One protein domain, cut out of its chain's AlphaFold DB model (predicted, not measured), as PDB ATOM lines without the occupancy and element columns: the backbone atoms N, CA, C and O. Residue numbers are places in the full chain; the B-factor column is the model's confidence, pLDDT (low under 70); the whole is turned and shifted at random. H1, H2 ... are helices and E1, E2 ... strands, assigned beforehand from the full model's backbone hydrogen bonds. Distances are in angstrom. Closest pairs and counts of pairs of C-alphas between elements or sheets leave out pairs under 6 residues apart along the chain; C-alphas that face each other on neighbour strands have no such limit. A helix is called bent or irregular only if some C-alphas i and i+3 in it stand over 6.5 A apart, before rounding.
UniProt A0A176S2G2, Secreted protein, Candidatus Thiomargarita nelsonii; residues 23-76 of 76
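Overview. This is residues 23 to 76 of the 76 residues of the protein "Secreted protein" of Candidatus Thiomargarita nelsonii (UniProt A0A176S2G2). Little regular structure: a small, bent three-stranded sheet with short helix H1 on it, lengthened at one end by the loop of residues 56 to 71. The printed part has 54 residues, 21 in named elements, H1, E1, E2, E3 along the chain; class mostly strand. The sheet, E1 - E2 - E3, is a meander, each strand the antiparallel neighbour of the one before. It is compact, radius of gyration of the C-alphas 10.8 A, but elongated, 33 by 18 by 18 A.

Arrangement. H1, residues 26 to 29, is on the sheet, height 4.8 A; too short for O i to N i+4 pairs, it has one O i to N i+3 pair, within range. Hairpin E1, residues 37 to 41, and E2, residues 48 to 55, has N 38 and O 51 within hydrogen-bond range, 2.9 A. E2 bends by 58 degrees at residue 52. Hairpin E2 and E3, residues 72 to 75, has N 54 and O 73 within hydrogen-bond range, 2.9 A. The closest C-alphas of H1 and E3, Trp 26 and Trp 73, are 4.3 A apart.

Along the chain. H1, 5.6 A, begins at C-alpha 26 (6.227, -11.180, 45.766). E1 measures 13.8 A, E2 20.0 A; E3, 9.1 A, ends at C-alpha 75 (-2.054, -15.110, 42.629).

Size, cuts and confidence. The printed part has no cut. Link E2 to E3 is long. Residues 23, 40 to 49 and 76 are under pLDDT 70.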
ATOM      1  N   PRO A  23       4.745 -17.659  38.019       63.59
ATOM      2  CA  PRO A  23       4.005 -17.073  39.131       63.59
ATOM      3  C   PRO A  23       4.365 -15.599  39.290       63.59
ATOM      4  O   PRO A  23       5.509 -15.191  39.075       63.59
ATOM      5  N   ALA A  24       3.362 -14.791  39.619       70.94
ATOM      6  CA  ALA A  24       3.595 -13.376  39.790       70.94
ATOM      7  C   ALA A  24       4.431 -13.134  41.063       70.94
ATOM      8  O   ALA A  24       4.240 -13.814  42.072       70.94
ATOM      9  N   PRO A  25       5.383 -12.198  40.997       77.06
ATOM     10  CA  PRO A  25       6.397 -12.021  42.024       77.06
ATOM     11  C   PRO A  25       5.842 -11.419  43.319       77.06
ATOM     12  O   PRO A  25       4.824 -10.721  43.313       77.06
ATOM     13  N   TRP A  26       6.564 -11.652  44.418       79.19
ATOM     14  CA  TRP A  26       6.227 -11.180  45.766       79.19
ATOM     15  C   TRP A  26       6.115  -9.654  45.870       79.19
ATOM     16  O   TRP A  26       5.244  -9.141  46.565       79.19
ATOM     17  N   TRP A  27       6.908  -8.901  45.099       80.81
ATOM     18  CA  TRP A  27       6.907  -7.432  45.151       80.81
ATOM     19  C   TRP A  27       5.575  -6.804  44.727       80.81
ATOM     20  O   TRP A  27       5.295  -5.660  45.068       80.81
ATOM     21  N   ALA A  28       4.708  -7.536  44.019       81.94
ATOM     22  CA  ALA A  28       3.362  -7.058  43.696       81.94
ATOM     23  C   ALA A  28       2.438  -6.967  44.933       81.94
ATOM     24  O   ALA A  28       1.356  -6.369  44.857       81.94
ATOM     25  N   CYS A  29       2.875  -7.564  46.044       85.50
ATOM     26  CA  CYS A  29       2.237  -7.581  47.354       85.50
ATOM     27  C   CYS A  29       3.010  -6.780  48.412       85.50
ATOM     28  O   CYS A  29       2.644  -6.823  49.583       85.50
ATOM     29  N   ASP A  30       4.038  -6.023  48.016       86.12
ATOM     30  CA  ASP A  30       4.759  -5.153  48.943       86.12
ATOM     31  C   ASP A  30       3.812  -4.115  49.579       86.12
ATOM     32  O   ASP A  30       3.010  -3.474  48.890       86.12
ATOM     33  N   GLY A  31       3.866  -3.996  50.908       82.81
ATOM     34  CA  GLY A  31       2.983  -3.145  51.709       82.81
ATOM     35  C   GLY A  31       1.508  -3.571  51.753       82.81
ATOM     36  O   GLY A  31       0.671  -2.777  52.185       82.81
ATOM     37  N   LYS A  32       1.173  -4.784  51.297       85.31
ATOM     38  CA  LYS A  32      -0.194  -5.327  51.275       85.31
ATOM     39  C   LYS A  32      -0.344  -6.532  52.196       85.31
ATOM     40  O   LYS A  32       0.628  -7.210  52.517       85.31
ATOM     41  N   ASN A  33      -1.578  -6.809  52.591       86.81
ATOM     42  CA  ASN A  33      -1.947  -7.967  53.396       86.81
ATOM     43  C   ASN A  33      -2.430  -9.130  52.522       86.81
ATOM     44  O   ASN A  33      -2.745  -8.978  51.339       86.81
ATOM     45  N   GLU A  34      -2.531 -10.317  53.122       87.94
ATOM     46  CA  GLU A  34      -3.210 -11.444  52.488       87.94
ATOM     47  C   GLU A  34      -4.658 -11.070  52.120       87.94
ATOM     48  O   GLU A  34      -5.390 -10.482  52.914       87.94
ATOM     49  N   GLY A  35      -5.072 -11.405  50.897       85.19
ATOM     50  CA  GLY A  35      -6.387 -11.073  50.348       85.19
ATOM     51  C   GLY A  35      -6.457  -9.731  49.613       85.19
ATOM     52  O   GLY A  35      -7.399  -9.522  48.845       85.19
ATOM     53  N   ASP A  36      -5.460  -8.856  49.761       87.44
ATOM     54  CA  ASP A  36      -5.444  -7.580  49.051       87.44
ATOM     55  C   ASP A  36      -5.256  -7.768  47.546       87.44
ATOM     56  O   ASP A  36      -4.538  -8.652  47.073       87.44
ATOM     57  N   SER A  37      -5.879  -6.882  46.769       86.25
ATOM     58  CA  SER A  37      -5.733  -6.894  45.316       86.25
ATOM     59  C   SER A  37      -4.293  -6.583  44.896       86.25
ATOM     60  O   SER A  37      -3.670  -5.629  45.367       86.25
ATOM     61  N   CYS A  38      -3.769  -7.354  43.952       84.12
ATOM     62  CA  CYS A  38      -2.437  -7.173  43.389       84.12
ATOM     63  C   CYS A  38      -2.496  -7.155  41.861       84.12
ATOM     64  O   CYS A  38      -3.420  -7.676  41.230       84.12
ATOM     65  N   THR A  39      -1.521  -6.494  41.245       80.50
ATOM     66  CA  THR A  39      -1.346  -6.503  39.793       80.50
ATOM     67  C   THR A  39       0.127  -6.676  39.511       80.50
ATOM     68  O   THR A  39       0.931  -5.828  39.889       80.50
ATOM     69  N   ALA A  40       0.473  -7.774  38.856       69.25
ATOM     70  CA  ALA A  40       1.835  -8.044  38.448       69.25
ATOM     71  C   ALA A  40       1.932  -8.042  36.927       69.25
ATOM     72  O   ALA A  40       1.105  -8.649  36.242       69.25
ATOM     73  N   ALA A  41       2.962  -7.390  36.401       60.91
ATOM     74  CA  ALA A  41       3.424  -7.687  35.057       60.91
ATOM     75  C   ALA A  41       4.193  -9.015  35.111       60.91
ATOM     76  O   ALA A  41       5.043  -9.207  35.982       60.91
ATOM     77  N   GLY A  42       3.884  -9.946  34.208       55.06
ATOM     78  CA  GLY A  42       4.790 -11.066  33.959       55.06
ATOM     79  C   GLY A  42       6.141 -10.571  33.423       55.06
ATOM     80  O   GLY A  42       6.290  -9.402  33.069       55.06
ATOM     81  N   TYR A  43       7.117 -11.472  33.281       47.00
ATOM     82  CA  TYR A  43       8.392 -11.179  32.597       47.00
ATOM     83  C   TYR A  43       8.196 -10.610  31.181       47.00
ATOM     84  O   TYR A  43       9.051  -9.901  30.658       47.00
ATOM     85  N   THR A  44       7.047 -10.890  30.570       49.62
ATOM     86  CA  THR A  44       6.546 -10.158  29.417       49.62
ATOM     87  C   THR A  44       5.632  -9.041  29.933       49.62
ATOM     88  O   THR A  44       4.541  -9.301  30.443       49.62
ATOM     89  N   CYS A  45       6.058  -7.779  29.796       47.38
ATOM     90  CA  CYS A  45       5.302  -6.574  30.190       47.38
ATOM     91  C   CYS A  45       3.862  -6.489  29.632       47.38
ATOM     92  O   CYS A  45       3.122  -5.564  29.955       47.38
ATOM     93  N   SER A  46       3.457  -7.429  28.780       43.16
ATOM     94  CA  SER A  46       2.202  -7.439  28.038       43.16
ATOM     95  C   SER A  46       1.024  -8.076  28.782       43.16
ATOM     96  O   SER A  46      -0.105  -7.953  28.314       43.16
ATOM     97  N   ILE A  47       1.238  -8.762  29.913       53.94
ATOM     98  CA  ILE A  47       0.143  -9.400  30.665       53.94
ATOM     99  C   ILE A  47       0.142  -8.879  32.101       53.94
ATOM    100  O   ILE A  47       0.799  -9.430  32.982       53.94
ATOM    101  N   LEU A  48      -0.631  -7.814  32.332       59.91
ATOM    102  CA  LEU A  48      -1.027  -7.390  33.673       59.91
ATOM    103  C   LEU A  48      -1.938  -8.475  34.262       59.91
ATOM    104  O   LEU A  48      -3.133  -8.536  33.967       59.91
ATOM    105  N   ARG A  49      -1.374  -9.364  35.079       64.69
ATOM    106  CA  ARG A  49      -2.147 -10.348  35.835       64.69
ATOM    107  C   ARG A  49      -2.685  -9.662  37.086       64.69
ATOM    108  O   ARG A  49      -1.929  -9.347  38.001       64.69
ATOM    109  N   ARG A  50      -3.996  -9.406  37.102       76.06
ATOM    110  CA  ARG A  50      -4.726  -9.018  38.317       76.06
ATOM    111  C   ARG A  50      -5.001 -10.267  39.148       76.06
ATOM    112  O   ARG A  50      -5.429 -11.280  38.595       76.06
ATOM    113  N   GLY A  51      -4.778 -10.167  40.448       83.44
ATOM    114  CA  GLY A  51      -4.995 -11.241  41.406       83.44
ATOM    115  C   GLY A  51      -5.173 -10.699  42.819       83.44
ATOM    116  O   GLY A  51      -5.456  -9.513  43.012       83.44
ATOM    117  N   VAL A  52      -4.974 -11.573  43.794       87.75
ATOM    118  CA  VAL A  52      -4.924 -11.275  45.223       87.75
ATOM    119  C   VAL A  52      -3.628 -11.803  45.836       87.75
ATOM    120  O   VAL A  52      -3.076 -12.810  45.388       87.75
ATOM    121  N   CYS A  53      -3.137 -11.120  46.860       89.00
ATOM    122  CA  CYS A  53      -1.983 -11.560  47.628       89.00
ATOM    123  C   CYS A  53      -2.337 -12.812  48.427       89.00
ATOM    124  O   CYS A  53      -3.306 -12.811  49.185       89.00
ATOM    125  N   ARG A  54      -1.577 -13.892  48.235       88.62
ATOM    126  CA  ARG A  54      -1.758 -15.160  48.951       88.62
ATOM    127  C   ARG A  54      -0.436 -15.683  49.469       88.62
ATOM    128  O   ARG A  54       0.599 -15.499  48.827       88.62
ATOM    129  N   GLN A  55      -0.500 -16.401  50.582       87.50
ATOM    130  CA  GLN A  55       0.648 -17.114  51.113       87.50
ATOM    131  C   GLN A  55       0.966 -18.332  50.228       87.50
ATOM    132  O   GLN A  55       0.126 -19.214  50.042       87.50
ATOM    133  N   GLN A  56       2.158 -18.360  49.627       77.12
ATOM    134  CA  GLN A  56       2.563 -19.425  48.690       77.12
ATOM    135  C   GLN A  56       3.081 -20.670  49.411       77.12
ATOM    136  O   GLN A  56       2.720 -21.794  49.058       77.12
ATOM    137  N   GLU A  57       3.903 -20.484  50.442       75.12
ATOM    138  CA  GLU A  57       4.561 -21.590  51.133       75.12
ATOM    139  C   GLU A  57       4.168 -21.639  52.606       75.12
ATOM    140  O   GLU A  57       4.301 -20.661  53.339       75.12
ATOM    141  N   LYS A  58       3.769 -22.832  53.065       72.56
ATOM    142  CA  LYS A  58       3.504 -23.103  54.488       72.56
ATOM    143  C   LYS A  58       4.721 -22.859  55.389       72.56
ATOM    144  O   LYS A  58       4.539 -22.653  56.581       72.56
ATOM    145  N   ASN A  59       5.927 -22.896  54.821       77.75
ATOM    146  CA  ASN A  59       7.191 -22.749  55.542       77.75
ATOM    147  C   ASN A  59       7.996 -21.522  55.090       77.75
ATOM    148  O   ASN A  59       9.186 -21.450  55.392       77.75
ATOM    149  N   CYS A  60       7.383 -20.577  54.366       82.56
ATOM    150  CA  CYS A  60       8.081 -19.334  54.071       82.56
ATOM    151  C   CYS A  60       8.396 -18.611  55.381       82.56
ATOM    152  O   CYS A  60       7.540 -18.476  56.261       82.56
ATOM    153  N   LYS A  61       9.649 -18.179  55.506       83.81
ATOM    154  CA  LYS A  61      10.126 -17.383  56.622       83.81
ATOM    155  C   LYS A  61      10.345 -15.971  56.112       83.81
ATOM    156  O   LYS A  61      11.293 -15.743  55.370       83.81
ATOM    157  N   ASP A  62       9.459 -15.083  56.528       81.75
ATOM    158  CA  ASP A  62       9.568 -13.659  56.249       81.75
ATOM    159  C   ASP A  62      10.823 -13.096  56.925       81.75
ATOM    160  O   ASP A  62      11.097 -13.435  58.088       81.75
ATOM    161  N   ASP A  63      11.606 -12.284  56.215       84.31
ATOM    162  CA  ASP A  63      12.732 -11.577  56.815       84.31
ATOM    163  C   ASP A  63      12.226 -10.373  57.634       84.31
ATOM    164  O   ASP A  63      11.779  -9.375  57.068       84.31
ATOM    165  N   PRO A  64      12.347 -10.384  58.979       81.19
ATOM    166  CA  PRO A  64      11.886  -9.270  59.805       81.19
ATOM    167  C   PRO A  64      12.704  -7.980  59.608       81.19
ATOM    168  O   PRO A  64      12.355  -6.948  60.182       81.19
ATOM    169  N   GLN A  65      13.822  -8.026  58.875       85.75
ATOM    170  CA  GLN A  65      14.628  -6.847  58.555       85.75
ATOM    171  C   GLN A  65      14.078  -6.057  57.367       85.75
ATOM    172  O   GLN A  65      14.434  -4.885  57.202       85.75
ATOM    173  N   THR A  66      13.216  -6.661  56.550       78.62
ATOM    174  CA  THR A  66      12.587  -5.986  55.420       78.62
ATOM    175  C   THR A  66      11.178  -5.528  55.811       78.62
ATOM    176  O   THR A  66      10.537  -6.051  56.717       78.62
ATOM    177  N   LYS A  67      10.688  -4.461  55.170       77.38
ATOM    178  CA  LYS A  67       9.284  -4.019  55.326       77.38
ATOM    179  C   LYS A  67       8.325  -4.830  54.450       77.38
ATOM    180  O   LYS A  67       7.138  -4.514  54.388       77.38
ATOM    181  N   ILE A  68       8.869  -5.798  53.728       76.88
ATOM    182  CA  ILE A  68       8.237  -6.494  52.626       76.88
ATOM    183  C   ILE A  68       7.876  -7.878  53.135       76.88
ATOM    184  O   ILE A  68       8.738  -8.563  53.662       76.88
ATOM    185  N   ASN A  69       6.630  -8.301  52.932       81.44
ATOM    186  CA  ASN A  69       6.254  -9.674  53.226       81.44
ATOM    187  C   ASN A  69       6.611 -10.583  52.038       81.44
ATOM    188  O   ASN A  69       5.870 -10.666  51.054       81.44
ATOM    189  N   GLU A  70       7.747 -11.267  52.120       83.12
ATOM    190  CA  GLU A  70       8.291 -12.124  51.053       83.12
ATOM    191  C   GLU A  70       7.479 -13.417  50.869       83.12
ATOM    192  O   GLU A  70       7.578 -14.109  49.847       83.12
ATOM    193  N   CYS A  71       6.628 -13.723  51.848       87.88
ATOM    194  CA  CYS A  71       5.743 -14.876  51.841       87.88
ATOM    195  C   CYS A  71       4.440 -14.646  51.076       87.88
ATOM    196  O   CYS A  71       3.735 -15.618  50.778       87.88
ATOM    197  N   LEU A  72       4.124 -13.397  50.722       87.69
ATOM    198  CA  LEU A  72       2.941 -13.052  49.941       87.69
ATOM    199  C   LEU A  72       3.275 -12.914  48.465       87.69
ATOM    200  O   LEU A  72       4.130 -12.131  48.065       87.69
ATOM    201  N   TRP A  73       2.571 -13.675  47.634       85.62
ATOM    202  CA  TRP A  73       2.726 -13.629  46.186       85.62
ATOM    203  C   TRP A  73       1.398 -13.288  45.537       85.62
ATOM    204  O   TRP A  73       0.326 -13.692  45.999       85.62
ATOM    205  N   CYS A  74       1.468 -12.559  44.429       82.62
ATOM    206  CA  CYS A  74       0.274 -12.233  43.678       82.62
ATOM    207  C   CYS A  74      -0.228 -13.479  42.936       82.62
ATOM    208  O   CYS A  74       0.471 -14.040  42.093       82.62
ATOM    209  N   SER A  75      -1.442 -13.928  43.242       79.25
ATOM    210  CA  SER A  75      -2.054 -15.110  42.629       79.25
ATOM    211  C   SER A  75      -3.488 -14.819  42.201       79.25
ATOM    212  O   SER A  75      -4.160 -14.001  42.819       79.25
ATOM    213  N   LYS A  76      -3.966 -15.450  41.128       69.25
ATOM    214  CA  LYS A  76      -5.355 -15.287  40.670       69.25
ATOM    215  C   LYS A  76      -6.301 -16.196  41.452       69.25
ATOM    216  O   LYS A  76      -5.922 -17.361  41.700       69.25
TER     217      LYS A  76